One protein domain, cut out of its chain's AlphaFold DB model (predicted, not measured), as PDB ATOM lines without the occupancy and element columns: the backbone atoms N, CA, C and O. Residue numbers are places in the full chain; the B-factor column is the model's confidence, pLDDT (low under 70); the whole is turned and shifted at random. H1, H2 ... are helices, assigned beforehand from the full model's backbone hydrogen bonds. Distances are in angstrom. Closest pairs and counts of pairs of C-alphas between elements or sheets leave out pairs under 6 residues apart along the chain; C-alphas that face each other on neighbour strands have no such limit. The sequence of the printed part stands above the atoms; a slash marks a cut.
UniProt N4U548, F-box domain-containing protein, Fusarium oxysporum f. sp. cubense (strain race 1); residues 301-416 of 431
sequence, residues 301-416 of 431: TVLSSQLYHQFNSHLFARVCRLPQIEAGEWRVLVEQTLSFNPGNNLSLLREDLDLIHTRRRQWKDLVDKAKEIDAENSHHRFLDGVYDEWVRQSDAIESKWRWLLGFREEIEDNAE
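What this domain is: This is residues 301 to 416 of the 431 residues of the protein "F-box domain-containing protein" of Fusarium oxysporum f. sp. cubense (strain race 1) (UniProt N4U548). Look for a bundle of three nearly aligned helices, in which H1 and H3 pack along the long helix H4, and the shorter H2 packs on H3, away from H4. The end of H4 and the tail after it, residues 405 to 416, stick out beyond the body and add to the length. The printed part has 116 residues, with four named helices in the order H1, H2, H3, H4 and no named strand; its class is all helix. The whole is loose, with a radius of gyration of the C-alphas of 16.8 A and spans of 61 by 26 by 17 A.

How they stand to each other: Start at H4, residues 379 to 413. Its residues 390 to 401 touch H1, residues 301 to 317, at a shallow tilt of 18 degrees, opposite ways; the closest C-alphas, of Leu 307 and Ser 394, are 6.3 A apart. Its residues 380 to 391 touch residues 360 to 371 of H3, residues 350 to 373, as a helical hairpin at 16 degrees; the closest C-alphas, of Lys 371 and His 380, are 6.8 A apart. H2, residues 324 to 335, forms a hairpin with H3 at 9 degrees, with C-alphas of Glu 326 and Leu 366 closest at 5.9 A; H2 and H4 are apart. H1 and H3 are close but not clearly touching, with C-alphas of Phe 311 and Ile 356 closest at 7.2 A. In H1, H2, H3 and H4 every O i to N i+4 pair is within hydrogen-bond range.

Where its parts are: Find C-alpha 379 at (33.333, -11.600, -57.056); from there H4 runs 51.3 A to C-alpha 413 at (63.321, 19.410, -29.347). H3 is 35.3 A long, H1 23.6 A and H2 16.5 A; H1 begins at C-alpha 301, (58.749, 12.661, -49.344).

The domain as a whole: The C-alphas of Glu 376 and Glu 416, the two farthest apart, are 61.6 A apart. The printed part has no cut. The link from H2 to H3, residues 336 to 349, is long. The pLDDT is under 70 at residues 315 to 321 and 338 to 347.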
ATOM      1  N   THR A 301      59.143  12.378 -47.958       81.19
ATOM      2  CA  THR A 301      58.749  12.661 -49.344       81.19
ATOM      3  C   THR A 301      58.522  11.384 -50.163       81.19
ATOM      4  O   THR A 301      57.518  11.265 -50.861       81.19
ATOM      5  N   VAL A 302      59.421  10.397 -50.063       81.38
ATOM      6  CA  VAL A 302      59.264   9.109 -50.762       81.38
ATOM      7  C   VAL A 302      58.027   8.352 -50.272       81.38
ATOM      8  O   VAL A 302      57.301   7.803 -51.097       81.38
ATOM      9  N   LEU A 303      57.766   8.328 -48.961       82.94
ATOM     10  CA  LEU A 303      56.577   7.674 -48.402       82.94
ATOM     11  C   LEU A 303      55.288   8.389 -48.821       82.94
ATOM     12  O   LEU A 303      54.345   7.713 -49.223       82.94
ATOM     13  N   SER A 304      55.266   9.728 -48.812       83.31
ATOM     14  CA  SER A 304      54.146  10.524 -49.335       83.31
ATOM     15  C   SER A 304      53.842  10.133 -50.782       83.31
ATOM     16  O   SER A 304      52.716   9.770 -51.109       83.31
ATOM     17  N   SER A 305      54.862  10.115 -51.649       80.44
ATOM     18  CA  SER A 305      54.714   9.712 -53.053       80.44
ATOM     19  C   SER A 305      54.222   8.276 -53.213       80.44
ATOM     20  O   SER A 305      53.414   8.010 -54.099       80.44
ATOM     21  N   GLN A 306      54.688   7.343 -52.377       83.38
ATOM     22  CA  GLN A 306      54.215   5.955 -52.398       83.38
ATOM     23  C   GLN A 306      52.738   5.860 -52.018       83.38
ATOM     24  O   GLN A 306      51.990   5.158 -52.698       83.38
ATOM     25  N   LEU A 307      52.313   6.595 -50.987       82.81
ATOM     26  CA  LEU A 307      50.921   6.631 -50.557       82.81
ATOM     27  C   LEU A 307      50.021   7.239 -51.640       82.81
ATOM     28  O   LEU A 307      49.003   6.645 -51.984       82.81
ATOM     29  N   TYR A 308      50.432   8.355 -52.249       79.62
ATOM     30  CA  TYR A 308      49.709   8.962 -53.370       79.62
ATOM     31  C   TYR A 308      49.649   8.048 -54.590       79.62
ATOM     32  O   TYR A 308      48.594   7.900 -55.203       79.62
ATOM     33  N   HIS A 309      50.761   7.406 -54.947       80.25
ATOM     34  CA  HIS A 309      50.796   6.470 -56.064       80.25
ATOM     35  C   HIS A 309      49.865   5.282 -55.820       80.25
ATOM     36  O   HIS A 309      49.121   4.902 -56.725       80.25
ATOM     37  N   GLN A 310      49.883   4.696 -54.617       79.38
ATOM     38  CA  GLN A 310      48.938   3.645 -54.246       79.38
ATOM     39  C   GLN A 310      47.510   4.162 -54.359       79.38
ATOM     40  O   GLN A 310      46.724   3.596 -55.113       79.38
ATOM     41  N   PHE A 311      47.195   5.266 -53.691       78.88
ATOM     42  CA  PHE A 311      45.867   5.859 -53.706       78.88
ATOM     43  C   PHE A 311      45.345   6.082 -55.132       78.88
ATOM     44  O   PHE A 311      44.283   5.570 -55.472       78.88
ATOM     45  N   ASN A 312      46.130   6.716 -56.007       77.12
ATOM     46  CA  ASN A 312      45.777   6.924 -57.412       77.12
ATOM     47  C   ASN A 312      45.638   5.595 -58.180       77.12
ATOM     48  O   ASN A 312      44.672   5.398 -58.917       77.12
ATOM     49  N   SER A 313      46.553   4.643 -57.986       75.62
ATOM     50  CA  SER A 313      46.470   3.322 -58.630       75.62
ATOM     51  C   SER A 313      45.189   2.579 -58.237       75.62
ATOM     52  O   SER A 313      44.555   1.946 -59.080       75.62
ATOM     53  N   HIS A 314      44.785   2.669 -56.968       72.19
ATOM     54  CA  HIS A 314      43.569   2.048 -56.449       72.19
ATOM     55  C   HIS A 314      42.302   2.796 -56.887       72.19
ATOM     56  O   HIS A 314      41.339   2.140 -57.284       72.19
ATOM     57  N   LEU A 315      42.322   4.133 -56.898       69.06
ATOM     58  CA  LEU A 315      41.228   4.980 -57.381       69.06
ATOM     59  C   LEU A 315      40.887   4.700 -58.847       69.06
ATOM     60  O   LEU A 315      39.719   4.495 -59.161       69.06
ATOM     61  N   PHE A 316      41.889   4.669 -59.735       64.25
ATOM     62  CA  PHE A 316      41.665   4.627 -61.185       64.25
ATOM     63  C   PHE A 316      41.608   3.207 -61.765       64.25
ATOM     64  O   PHE A 316      40.768   2.930 -62.619       64.25
ATOM     65  N   ALA A 317      42.453   2.274 -61.313       60.59
ATOM     66  CA  ALA A 317      42.557   0.957 -61.956       60.59
ATOM     67  C   ALA A 317      41.462  -0.039 -61.530       60.59
ATOM     68  O   ALA A 317      41.318  -1.098 -62.144       60.59
ATOM     69  N   ARG A 318      40.716   0.250 -60.456       63.81
ATOM     70  CA  ARG A 318      39.811  -0.727 -59.820       63.81
ATOM     71  C   ARG A 318      38.323  -0.375 -59.922       63.81
ATOM     72  O   ARG A 318      37.507  -1.223 -59.579       63.81
ATOM     73  N   VAL A 319      37.970   0.784 -60.497       60.03
ATOM     74  CA  VAL A 319      36.576   1.167 -60.836       60.03
ATOM     75  C   VAL A 319      35.903   0.110 -61.711       60.03
ATOM     76  O   VAL A 319      34.744  -0.225 -61.505       60.03
ATOM     77  N   CYS A 320      36.656  -0.485 -62.640       58.88
ATOM     78  CA  CYS A 320      36.169  -1.509 -63.568       58.88
ATOM     79  C   CYS A 320      35.792  -2.843 -62.900       58.88
ATOM     80  O   CYS A 320      35.425  -3.784 -63.598       58.88
ATOM     81  N   ARG A 321      35.961  -2.966 -61.576       68.75
ATOM     82  CA  ARG A 321      35.694  -4.193 -60.815       68.75
ATOM     83  C   ARG A 321      34.468  -4.079 -59.913       68.75
ATOM     84  O   ARG A 321      34.071  -5.099 -59.366       68.75
ATOM     85  N   LEU A 322      33.889  -2.891 -59.741       75.00
ATOM     86  CA  LEU A 322      32.614  -2.731 -59.039       75.00
ATOM     87  C   LEU A 322      31.446  -3.050 -59.989       75.00
ATOM     88  O   LEU A 322      31.599  -2.878 -61.203       75.00
ATOM     89  N   PRO A 323      30.284  -3.490 -59.471       80.75
ATOM     90  CA  PRO A 323      29.070  -3.565 -60.277       80.75
ATOM     91  C   PRO A 323      28.673  -2.180 -60.809       80.75
ATOM     92  O   PRO A 323      29.126  -1.149 -60.318       80.75
ATOM     93  N   GLN A 324      27.867  -2.145 -61.871       82.25
ATOM     94  CA  GLN A 324      27.708  -0.952 -62.711       82.25
ATOM     95  C   GLN A 324      27.163   0.281 -61.968       82.25
ATOM     96  O   GLN A 324      27.570   1.400 -62.286       82.25
ATOM     97  N   ILE A 325      26.273   0.088 -60.989       83.31
ATOM     98  CA  ILE A 325      25.663   1.173 -60.207       83.31
ATOM     99  C   ILE A 325      26.705   1.775 -59.257       83.31
ATOM    100  O   ILE A 325      26.991   2.971 -59.319       83.31
ATOM    101  N   GLU A 326      27.357   0.936 -58.455       86.31
ATOM    102  CA  GLU A 326      28.390   1.328 -57.495       86.31
ATOM    103  C   GLU A 326      29.641   1.867 -58.197       86.31
ATOM    104  O   GLU A 326      30.290   2.783 -57.699       86.31
ATOM    105  N   ALA A 327      29.968   1.355 -59.386       82.62
ATOM    106  CA  ALA A 327      31.031   1.893 -60.228       82.62
ATOM    107  C   ALA A 327      30.728   3.330 -60.687       82.62
ATOM    108  O   ALA A 327      31.651   4.139 -60.808       82.62
ATOM    109  N   GLY A 328      29.454   3.650 -60.937       83.25
ATOM    110  CA  GLY A 328      28.991   5.006 -61.233       83.25
ATOM    111  C   GLY A 328      29.130   5.935 -60.027       83.25
ATOM    112  O   GLY A 328      29.729   7.002 -60.150       83.25
ATOM    113  N   GLU A 329      28.663   5.496 -58.853       85.31
ATOM    114  CA  GLU A 329      28.808   6.240 -57.590       85.31
ATOM    115  C   GLU A 329      30.290   6.482 -57.250       85.31
ATOM    116  O   GLU A 329      30.694   7.605 -56.938       85.31
ATOM    117  N   TRP A 330      31.134   5.459 -57.404       85.75
ATOM    118  CA  TRP A 330      32.572   5.575 -57.186       85.75
ATOM    119  C   TRP A 330      33.236   6.546 -58.162       85.75
ATOM    120  O   TRP A 330      34.089   7.331 -57.754       85.75
ATOM    121  N   ARG A 331      32.838   6.547 -59.442       82.38
ATOM    122  CA  ARG A 331      33.393   7.473 -60.441       82.38
ATOM    123  C   ARG A 331      33.141   8.932 -60.062       82.38
ATOM    124  O   ARG A 331      34.070   9.728 -60.140       82.38
ATOM    125  N   VAL A 332      31.942   9.259 -59.573       84.75
ATOM    126  CA  VAL A 332      31.622  10.610 -59.081       84.75
ATOM    127  C   VAL A 332      32.518  10.988 -57.898       84.75
ATOM    128  O   VAL A 332      33.060  12.093 -57.859       84.75
ATOM    129  N   LEU A 333      32.743  10.068 -56.951       84.38
ATOM    130  CA  LEU A 333      33.645  10.308 -55.817       84.38
ATOM    131  C   LEU A 333      35.104  10.505 -56.264       84.38
ATOM    132  O   LEU A 333      35.807  11.352 -55.706       84.38
ATOM    133  N   VAL A 334      35.566   9.757 -57.270       78.31
ATOM    134  CA  VAL A 334      36.902   9.913 -57.870       78.31
ATOM    135  C   VAL A 334      37.027  11.273 -58.559       78.31
ATOM    136  O   VAL A 334      38.009  11.964 -58.322       78.31
ATOM    137  N   GLU A 335      36.034  11.695 -59.343       78.06
ATOM    138  CA  GLU A 335      36.015  13.003 -60.021       78.06
ATOM    139  C   GLU A 335      36.022  14.181 -59.032       78.06
ATOM    140  O   GLU A 335      36.640  15.211 -59.288       78.06
ATOM    141  N   GLN A 336      35.389  14.013 -57.867       78.69
ATOM    142  CA  GLN A 336      35.425  14.981 -56.763       78.69
ATOM    143  C   GLN A 336      36.739  14.958 -55.971       78.69
ATOM    144  O   GLN A 336      36.975  15.825 -55.129       78.69
ATOM    145  N   THR A 337      37.579  13.947 -56.175       73.25
ATOM    146  CA  THR A 337      38.891  13.852 -55.537       73.25
ATOM    147  C   THR A 337      39.892  14.548 -56.447       73.25
ATOM    148  O   THR A 337      40.188  14.051 -57.531       73.25
ATOM    149  N   LEU A 338      40.413  15.705 -56.023       62.97
ATOM    150  CA  LEU A 338      41.507  16.366 -56.737       62.97
ATOM    151  C   LEU A 338      42.613  15.338 -56.996       62.97
ATOM    152  O   LEU A 338      43.041  14.643 -56.072       62.97
ATOM    153  N   SER A 339      43.061  15.215 -58.249       58.31
ATOM    154  CA  SER A 339      44.212  14.368 -58.532       58.31
ATOM    155  C   SER A 339      45.390  14.933 -57.748       58.31
ATOM    156  O   SER A 339      45.781  16.089 -57.921       58.31
ATOM    157  N   PHE A 340      45.927  14.128 -56.833       60.34
ATOM    158  CA  PHE A 340      47.136  14.483 -56.108       60.34
ATOM    159  C   PHE A 340      48.269  14.544 -57.122       60.34
ATOM    160  O   PHE A 340      48.849  13.524 -57.497       60.34
ATOM    161  N   ASN A 341      48.512  15.743 -57.645       52.41
ATOM    162  CA  ASN A 341      49.549  15.986 -58.621       52.41
ATOM    163  C   ASN A 341      50.859  16.107 -57.831       52.41
ATOM    164  O   ASN A 341      50.983  17.033 -57.031       52.41
ATOM    165  N   PRO A 342      51.840  15.203 -58.004       49.31
ATOM    166  CA  PRO A 342      53.063  15.166 -57.194       49.31
ATOM    167  C   PRO A 342      54.033  16.340 -57.471       49.31
ATOM    168  O   PRO A 342      55.236  16.236 -57.236       49.31
ATOM    169  N   GLY A 343      53.536  17.458 -58.004       44.50
ATOM    170  CA  GLY A 343      54.309  18.639 -58.355       44.50
ATOM    171  C   GLY A 343      54.737  19.456 -57.133       44.50
ATOM    172  O   GLY A 343      53.913  20.025 -56.427       44.50
ATOM    173  N   ASN A 344      56.055  19.552 -56.960       43.38
ATOM    174  CA  ASN A 344      56.852  20.504 -56.171       43.38
ATOM    175  C   ASN A 344      56.622  20.657 -54.654       43.38
ATOM    176  O   ASN A 344      57.539  21.147 -54.004       43.38
ATOM    177  N   ASN A 345      55.519  20.192 -54.059       50.25
ATOM    178  CA  ASN A 345      55.331  20.181 -52.600       50.25
ATOM    179  C   ASN A 345      54.916  18.783 -52.116       50.25
ATOM    180  O   ASN A 345      53.745  18.431 -52.082       50.25
ATOM    181  N   LEU A 346      55.915  17.965 -51.768       55.31
ATOM    182  CA  LEU A 346      55.782  16.532 -51.457       55.31
ATOM    183  C   LEU A 346      55.471  16.226 -49.975       55.31
ATOM    184  O   LEU A 346      55.607  15.085 -49.517       55.31
ATOM    185  N   SER A 347      55.079  17.234 -49.197       63.78
ATOM    186  CA  SER A 347      54.617  17.029 -47.825       63.78
ATOM    187  C   SER A 347      53.166  16.561 -47.844       63.78
ATOM    188  O   SER A 347      52.280  17.337 -48.182       63.78
ATOM    189  N   LEU A 348      52.940  15.299 -47.479       70.75
ATOM    190  CA  LEU A 348      51.613  14.787 -47.144       70.75
ATOM    191  C   LEU A 348      51.052  15.618 -45.984       70.75
ATOM    192  O   LEU A 348      51.699  15.718 -44.939       70.75
ATOM    193  N   LEU A 349      49.897  16.242 -46.178       75.06
ATOM    194  CA  LEU A 349      49.199  16.978 -45.133       75.06
ATOM    195  C   LEU A 349      48.256  16.045 -44.368       75.06
ATOM    196  O   LEU A 349      47.939  14.933 -44.798       75.06
ATOM    197  N   ARG A 350      47.802  16.495 -43.198       75.62
ATOM    198  CA  ARG A 350      46.856  15.724 -42.384       75.62
ATOM    199  C   ARG A 350      45.513  15.581 -43.102       75.62
ATOM    200  O   ARG A 350      44.920  14.509 -43.085       75.62
ATOM    201  N   GLU A 351      45.100  16.636 -43.788       80.06
ATOM    202  CA  GLU A 351      43.895  16.693 -44.607       80.06
ATOM    203  C   GLU A 351      43.942  15.669 -45.755       80.06
ATOM    204  O   GLU A 351      42.928  15.048 -46.077       80.06
ATOM    205  N   ASP A 352      45.127  15.432 -46.327       79.38
ATOM    206  CA  ASP A 352      45.322  14.445 -47.393       79.38
ATOM    207  C   ASP A 352      45.104  13.019 -46.865       79.38
ATOM    208  O   ASP A 352      44.448  12.200 -47.513       79.38
ATOM    209  N   LEU A 353      45.601  12.726 -45.656       82.12
ATOM    210  CA  LEU A 353      45.344  11.454 -44.972       82.12
ATOM    211  C   LEU A 353      43.860  11.275 -44.647       82.12
ATOM    212  O   LEU A 353      43.306  10.206 -44.907       82.12
ATOM    213  N   ASP A 354      43.202  12.310 -44.130       85.31
ATOM    214  CA  ASP A 354      41.772  12.265 -43.807       85.31
ATOM    215  C   ASP A 354      40.920  12.007 -45.060       85.31
ATOM    216  O   ASP A 354      39.951  11.233 -45.017       85.31
ATOM    217  N   LEU A 355      41.306  12.582 -46.204       84.38
ATOM    218  CA  LEU A 355      40.673  12.307 -47.491       84.38
ATOM    219  C   LEU A 355      40.885  10.852 -47.925       84.38
ATOM    220  O   LEU A 355      39.919  10.184 -48.302       84.38
ATOM    221  N   ILE A 356      42.116  10.338 -47.833       83.25
ATOM    222  CA  ILE A 356      42.430   8.939 -48.159       83.25
ATOM    223  C   ILE A 356      41.588   7.985 -47.298       83.25
ATOM    224  O   ILE A 356      40.948   7.079 -47.836       83.25
ATOM    225  N   HIS A 357      41.532   8.206 -45.982       87.44
ATOM    226  CA  HIS A 357      40.728   7.408 -45.049       87.44
ATOM    227  C   HIS A 357      39.234   7.481 -45.357       87.44
ATOM    228  O   HIS A 357      38.522   6.477 -45.303       87.44
ATOM    229  N   THR A 358      38.742   8.662 -45.719       88.94
ATOM    230  CA  THR A 358      37.341   8.857 -46.104       88.94
ATOM    231  C   THR A 358      37.002   8.099 -47.383       88.94
ATOM    232  O   THR A 358      36.004   7.381 -47.413       88.94
ATOM    233  N   ARG A 359      37.857   8.162 -48.409       86.12
ATOM    234  CA  ARG A 359      37.656   7.410 -49.657       86.12
ATOM    235  C   ARG A 359      37.751   5.901 -49.460       86.12
ATOM    236  O   ARG A 359      36.981   5.177 -50.083       86.12
ATOM    237  N   ARG A 360      38.625   5.413 -48.570       86.44
ATOM    238  CA  ARG A 360      38.666   3.985 -48.202       86.44
ATOM    239  C   ARG A 360      37.357   3.514 -47.574       86.44
ATOM    240  O   ARG A 360      36.867   2.454 -47.948       86.44
ATOM    241  N   ARG A 361      36.790   4.291 -46.643       88.56
ATOM    242  CA  ARG A 361      35.495   3.972 -46.016       88.56
ATOM    243  C   ARG A 361      34.371   3.943 -47.048       88.56
ATOM    244  O   ARG A 361      33.703   2.931 -47.173       88.56
ATOM    245  N   GLN A 362      34.270   4.980 -47.877       88.31
ATOM    246  CA  GLN A 362      33.247   5.051 -48.925       88.31
ATOM    247  C   GLN A 362      33.351   3.911 -49.944       88.31
ATOM    248  O   GLN A 362      32.338   3.390 -50.395       88.31
ATOM    249  N   TRP A 363      34.568   3.490 -50.299       85.75
ATOM    250  CA  TRP A 363      34.758   2.325 -51.161       85.75
ATOM    251  C   TRP A 363      34.243   1.038 -50.501       85.75
ATOM    252  O   TRP A 363      33.605   0.220 -51.160       85.75
ATOM    253  N   LYS A 364      34.501   0.864 -49.198       88.00
ATOM    254  CA  LYS A 364      34.036  -0.296 -48.430       88.00
ATOM    255  C   LYS A 364      32.512  -0.319 -48.325       88.00
ATOM    256  O   LYS A 364      31.921  -1.355 -48.605       88.00
ATOM    257  N   ASP A 365      31.901   0.831 -48.049       89.88
ATOM    258  CA  ASP A 365      30.445   0.990 -48.003       89.88
ATOM    259  C   ASP A 365      29.794   0.597 -49.340       89.88
ATOM    260  O   ASP A 365      28.789  -0.111 -49.358       89.88
ATOM    261  N   LEU A 366      30.391   0.983 -50.476       86.81
ATOM    262  CA  LEU A 366      29.915   0.577 -51.807       86.81
ATOM    263  C   LEU A 366      30.024  -0.934 -52.034       86.81
ATOM    264  O   LEU A 366      29.117  -1.543 -52.599       86.81
ATOM    265  N   VAL A 367      31.123  -1.557 -51.601       84.25
ATOM    266  CA  VAL A 367      31.286  -3.013 -51.704       84.25
ATOM    267  C   VAL A 367      30.284  -3.751 -50.823       84.25
ATOM    268  O   VAL A 367      29.761  -4.779 -51.246       84.25
ATOM    269  N   ASP A 368      29.998  -3.241 -49.629       87.75
ATOM    270  CA  ASP A 368      29.042  -3.864 -48.719       87.75
ATOM    271  C   ASP A 368      27.593  -3.673 -49.201       87.75
ATOM    272  O   ASP A 368      26.845  -4.648 -49.237       87.75
ATOM    273  N   LYS A 369      27.239  -2.499 -49.741       86.06
ATOM    274  CA  LYS A 369      25.960  -2.267 -50.442       86.06
ATOM    275  C   LYS A 369      25.764  -3.230 -51.616       86.06
ATOM    276  O   LYS A 369      24.688  -3.799 -51.780       86.06
ATOM    277  N   ALA A 370      26.809  -3.469 -52.410       82.44
ATOM    278  CA  ALA A 370      26.743  -4.424 -53.512       82.44
ATOM    279  C   ALA A 370      26.481  -5.866 -53.030       82.44
ATOM    280  O   ALA A 370      25.744  -6.604 -53.682       82.44
ATOM    281  N   LYS A 371      27.040  -6.263 -51.877       84.75
ATOM    282  CA  LYS A 371      26.797  -7.585 -51.270       84.75
ATOM    283  C   LYS A 371      25.382  -7.743 -50.730       84.75
ATOM    284  O   LYS A 371      24.859  -8.851 -50.748       84.75
ATOM    285  N   GLU A 372      24.774  -6.670 -50.228       85.06
ATOM    286  CA  GLU A 372      23.375  -6.699 -49.778       85.06
ATOM    287  C   GLU A 372      22.415  -6.983 -50.940       85.06
ATOM    288  O   GLU A 372      21.373  -7.606 -50.745       85.06
ATOM    289  N   ILE A 373      22.784  -6.558 -52.152       81.12
ATOM    290  CA  ILE A 373      22.001  -6.766 -53.373       81.12
ATOM    291  C   ILE A 373      22.213  -8.179 -53.946       81.12
ATOM    292  O   ILE A 373      21.250  -8.786 -54.413       81.12
ATOM    293  N   ASP A 374      23.441  -8.711 -53.912       77.69
ATOM    294  CA  ASP A 374      23.795 -10.013 -54.506       77.69
ATOM    295  C   ASP A 374      24.815 -10.800 -53.654       77.69
ATOM    296  O   ASP A 374      25.989 -10.959 -53.994       77.69
ATOM    297  N   ALA A 375      24.362 -11.319 -52.512       74.62
ATOM    298  CA  ALA A 375      25.231 -11.964 -51.523       74.62
ATOM    299  C   ALA A 375      25.967 -13.223 -52.033       74.62
ATOM    300  O   ALA A 375      27.011 -13.590 -51.485       74.62
ATOM    301  N   GLU A 376      25.452 -13.895 -53.067       75.88
ATOM    302  CA  GLU A 376      26.028 -15.139 -53.600       75.88
ATOM    303  C   GLU A 376      27.148 -14.898 -54.626       75.88
ATOM    304  O   GLU A 376      27.845 -15.838 -55.035       75.88
ATOM    305  N   ASN A 377      27.391 -13.644 -55.014       78.00
ATOM    306  CA  ASN A 377      28.386 -13.325 -56.024       78.00
ATOM    307  C   ASN A 377      29.817 -13.576 -55.531       78.00
ATOM    308  O   ASN A 377      30.379 -12.859 -54.697       78.00
ATOM    309  N   SER A 378      30.462 -14.586 -56.116       75.25
ATOM    310  CA  SER A 378      31.853 -14.947 -55.810       75.25
ATOM    311  C   SER A 378      32.863 -13.806 -56.019       75.25
ATOM    312  O   SER A 378      33.934 -13.818 -55.405       75.25
ATOM    313  N   HIS A 379      32.514 -12.788 -56.814       79.69
ATOM    314  CA  HIS A 379      33.333 -11.600 -57.056       79.69
ATOM    315  C   HIS A 379      33.506 -10.718 -55.808       79.69
ATOM    316  O   HIS A 379      34.527 -10.044 -55.667       79.69
ATOM    317  N   HIS A 380      32.584 -10.771 -54.841       80.00
ATOM    318  CA  HIS A 380      32.702 -10.002 -53.596       80.00
ATOM    319  C   HIS A 380      33.900 -10.421 -52.740       80.00
ATOM    320  O   HIS A 380      34.588  -9.557 -52.199       80.00
ATOM    321  N   ARG A 381      34.229 -11.722 -52.690       78.94
ATOM    322  CA  ARG A 381      35.430 -12.215 -51.986       78.94
ATOM    323  C   ARG A 381      36.718 -11.652 -52.582       78.94
ATOM    324  O   ARG A 381      37.677 -11.383 -51.865       78.94
ATOM    325  N   PHE A 382      36.740 -11.472 -53.899       82.06
ATOM    326  CA  PHE A 382      37.865 -10.850 -54.580       82.06
ATOM    327  C   PHE A 382      37.970  -9.355 -54.258       82.06
ATOM    328  O   PHE A 382      39.074  -8.863 -54.037       82.06
ATOM    329  N   LEU A 383      36.839  -8.642 -54.197       81.12
ATOM    330  CA  LEU A 383      36.802  -7.237 -53.790       81.12
ATOM    331  C   LEU A 383      37.279  -7.053 -52.341       81.12
ATOM    332  O   LEU A 383      38.119  -6.191 -52.104       81.12
ATOM    333  N   ASP A 384      36.856  -7.901 -51.402       83.19
ATOM    334  CA  ASP A 384      37.358  -7.850 -50.021       83.19
ATOM    335  C   ASP A 384      38.880  -8.059 -49.954       83.19
ATOM    336  O   ASP A 384      39.585  -7.236 -49.383       83.19
ATOM    337  N   GLY A 385      39.437  -9.061 -50.645       82.75
ATOM    338  CA  GLY A 385      40.899  -9.245 -50.667       82.75
ATOM    339  C   GLY A 385      41.657  -8.060 -51.289       82.75
ATOM    340  O   GLY A 385      42.764  -7.712 -50.880       82.75
ATOM    341  N   VAL A 386      41.049  -7.399 -52.276       80.62
ATOM    342  CA  VAL A 386      41.558  -6.177 -52.917       80.62
ATOM    343  C   VAL A 386      41.551  -4.989 -51.950       80.62
ATOM    344  O   VAL A 386      42.475  -4.169 -52.021       80.62
ATOM    345  N   TYR A 387      40.539  -4.893 -51.085       83.69
ATOM    346  CA  TYR A 387      40.430  -3.900 -50.018       83.69
ATOM    347  C   TYR A 387      41.455  -4.129 -48.922       83.69
ATOM    348  O   TYR A 387      42.207  -3.217 -48.596       83.69
ATOM    349  N   ASP A 388      41.523  -5.357 -48.413       85.06
ATOM    350  CA  ASP A 388      42.406  -5.732 -47.316       85.06
ATOM    351  C   ASP A 388      43.868  -5.483 -47.695       85.06
ATOM    352  O   ASP A 388      44.640  -4.943 -46.905       85.06
ATOM    353  N   GLU A 389      44.244  -5.784 -48.945       83.25
ATOM    354  CA  GLU A 389      45.563  -5.440 -49.481       83.25
ATOM    355  C   GLU A 389      45.812  -3.927 -49.475       83.25
ATOM    356  O   GLU A 389      46.885  -3.478 -49.072       83.25
ATOM    357  N   TRP A 390      44.838  -3.136 -49.935       83.44
ATOM    358  CA  TRP A 390      44.965  -1.681 -49.986       83.44
ATOM    359  C   TRP A 390      45.120  -1.092 -48.581       83.44
ATOM    360  O   TRP A 390      46.056  -0.328 -48.342       83.44
ATOM    361  N   VAL A 391      44.254  -1.492 -47.646       85.31
ATOM    362  CA  VAL A 391      44.295  -1.062 -46.245       85.31
ATOM    363  C   VAL A 391      45.633  -1.438 -45.621       85.31
ATOM    364  O   VAL A 391      46.350  -0.553 -45.165       85.31
ATOM    365  N   ARG A 392      46.037  -2.711 -45.697       85.69
ATOM    366  CA  ARG A 392      47.294  -3.185 -45.106       85.69
ATOM    367  C   ARG A 392      48.509  -2.429 -45.640       85.69
ATOM    368  O   ARG A 392      49.359  -1.999 -44.861       85.69
ATOM    369  N   GLN A 393      48.617  -2.256 -46.960       83.56
ATOM    370  CA  GLN A 393      49.764  -1.564 -47.551       83.56
ATOM    371  C   GLN A 393      49.805  -0.084 -47.174       83.56
ATOM    372  O   GLN A 393      50.869   0.436 -46.834       83.56
ATOM    373  N   SER A 394      48.664   0.600 -47.244       83.88
ATOM    374  CA  SER A 394      48.624   2.027 -46.967       83.88
ATOM    375  C   SER A 394      48.754   2.332 -45.470       83.88
ATOM    376  O   SER A 394      49.439   3.293 -45.126       83.88
ATOM    377  N   ASP A 395      48.218   1.492 -44.581       87.75
ATOM    378  CA  ASP A 395      48.400   1.612 -43.127       87.75
ATOM    379  C   ASP A 395      49.853   1.363 -42.713       87.75
ATOM    380  O   ASP A 395      50.379   2.060 -41.842       87.75
ATOM    381  N   ALA A 396      50.548   0.426 -43.368       85.44
ATOM    382  CA  ALA A 396      51.976   0.209 -43.147       85.44
ATOM    383  C   ALA A 396      52.814   1.437 -43.557       85.44
ATOM    384  O   ALA A 396      53.728   1.840 -42.830       85.44
ATOM    385  N   ILE A 397      52.498   2.059 -44.699       84.88
ATOM    386  CA  ILE A 397      53.169   3.286 -45.162       84.88
ATOM    387  C   ILE A 397      52.871   4.455 -44.221       84.88
ATOM    388  O   ILE A 397      53.800   5.143 -43.802       84.88
ATOM    389  N   GLU A 398      51.604   4.664 -43.864       87.12
ATOM    390  CA  GLU A 398      51.174   5.736 -42.967       87.12
ATOM    391  C   GLU A 398      51.786   5.591 -41.573       87.12
ATOM    392  O   GLU A 398      52.312   6.561 -41.031       87.12
ATOM    393  N   SER A 399      51.805   4.379 -41.016       86.38
ATOM    394  CA  SER A 399      52.453   4.096 -39.731       86.38
ATOM    395  C   SER A 399      53.934   4.461 -39.768       86.38
ATOM    396  O   SER A 399      54.441   5.119 -38.858       86.38
ATOM    397  N   LYS A 400      54.633   4.101 -40.853       84.06
ATOM    398  CA  LYS A 400      56.045   4.457 -41.037       84.06
ATOM    399  C   LYS A 400      56.245   5.961 -41.235       84.06
ATOM    400  O   LYS A 400      57.227   6.507 -40.740       84.06
ATOM    401  N   TRP A 401      55.331   6.637 -41.929       85.94
ATOM    402  CA  TRP A 401      55.357   8.087 -42.119       85.94
ATOM    403  C   TRP A 401      55.156   8.839 -40.794       85.94
ATOM    404  O   TRP A 401      55.983   9.682 -40.451       85.94
ATOM    405  N   ARG A 402      54.135   8.471 -40.004       84.69
ATOM    406  CA  ARG A 402      53.870   9.049 -38.673       84.69
ATOM    407  C   ARG A 402      55.044   8.830 -37.724       84.69
ATOM    408  O   ARG A 402      55.446   9.751 -37.023       84.69
ATOM    409  N   TRP A 403      55.631   7.634 -37.748       84.69
ATOM    410  CA  TRP A 403      56.826   7.317 -36.967       84.69
ATOM    411  C   TRP A 403      58.014   8.229 -37.317       84.69
ATOM    412  O   TRP A 403      58.655   8.768 -36.417       84.69
ATOM    413  N   LEU A 404      58.272   8.479 -38.608       83.12
ATOM    414  CA  LEU A 404      59.326   9.414 -39.025       83.12
ATOM    415  C   LEU A 404      59.036  10.865 -38.617       83.12
ATOM    416  O   LEU A 404      59.976  11.593 -38.307       83.12
ATOM    417  N   LEU A 405      57.774  11.300 -38.603       82.94
ATOM    418  CA  LEU A 405      57.429  12.632 -38.100       82.94
ATOM    419  C   LEU A 405      57.637  12.759 -36.590       82.94
ATOM    420  O   LEU A 405      58.226  13.746 -36.160       82.94
ATOM    421  N   GLY A 406      57.266  11.743 -35.808       82.19
ATOM    422  CA  GLY A 406      57.542  11.725 -34.368       82.19
ATOM    423  C   GLY A 406      59.039  11.854 -34.060       82.19
ATOM    424  O   GLY A 406      59.430  12.579 -33.150       82.19
ATOM    425  N   PHE A 407      59.904  11.246 -34.880       80.44
ATOM    426  CA  PHE A 407      61.350  11.465 -34.761       80.44
ATOM    427  C   PHE A 407      61.793  12.876 -35.090       80.44
ATOM    428  O   PHE A 407      62.745  13.375 -34.492       80.44
ATOM    429  N   ARG A 408      61.164  13.501 -36.083       83.25
ATOM    430  CA  ARG A 408      61.498  14.869 -36.446       83.25
ATOM    431  C   ARG A 408      61.254  15.795 -35.258       83.25
ATOM    432  O   ARG A 408      62.145  16.575 -34.947       83.25
ATOM    433  N   GLU A 409      60.118  15.648 -34.583       83.88
ATOM    434  CA  GLU A 409      59.773  16.405 -33.374       83.88
ATOM    435  C   GLU A 409      60.773  16.128 -32.235       83.88
ATOM    436  O   GLU A 409      61.391  17.058 -31.721       83.88
ATOM    437  N   GLU A 410      61.053  14.854 -31.929       85.19
ATOM    438  CA  GLU A 410      61.989  14.456 -30.857       85.19
ATOM    439  C   GLU A 410      63.408  15.039 -31.055       85.19
ATOM    440  O   GLU A 410      64.062  15.459 -30.097       85.19
ATOM    441  N   ILE A 411      63.884  15.116 -32.303       85.19
ATOM    442  CA  ILE A 411      65.190  15.704 -32.654       85.19
ATOM    443  C   ILE A 411      65.141  17.228 -32.753       85.19
ATOM    444  O   ILE A 411      66.144  17.899 -32.485       85.19
ATOM    445  N   GLU A 412      64.007  17.793 -33.163       84.19
ATOM    446  CA  GLU A 412      63.822  19.238 -33.170       84.19
ATOM    447  C   GLU A 412      63.898  19.806 -31.750       84.19
ATOM    448  O   GLU A 412      64.593  20.816 -31.579       84.19
ATOM    449  N   ASP A 413      63.326  19.089 -30.776       84.19
ATOM    450  CA  ASP A 413      63.321  19.410 -29.347       84.19
ATOM    451  C   ASP A 413      64.652  19.108 -28.642       84.19
ATOM    452  O   ASP A 413      65.055  19.841 -27.736       84.19
ATOM    453  N   ASN A 414      65.363  18.043 -29.040       86.06
ATOM    454  CA  ASN A 414      66.606  17.637 -28.380       86.06
ATOM    455  C   ASN A 414      67.701  17.169 -29.353       86.06
ATOM    456  O   ASN A 414      68.036  15.985 -29.463       86.06
ATOM    457  N   ALA A 415      68.340  18.135 -30.014       87.81
ATOM    458  CA  ALA A 415      69.463  17.882 -30.917       87.81
ATOM    459  C   ALA A 415      70.725  17.331 -30.215       87.81
ATOM    460  O   ALA A 415      71.599  16.776 -30.886       87.81
ATOM    461  N   GLU A 416      70.839  17.446 -28.885       89.94
ATOM    462  CA  GLU A 416      71.990  16.921 -28.135       89.94
ATOM    463  C   GLU A 416      72.053  15.387 -28.162       89.94
ATOM    464  O   GLU A 416      73.150  14.832 -28.123       89.94
TER     465      GLU A 416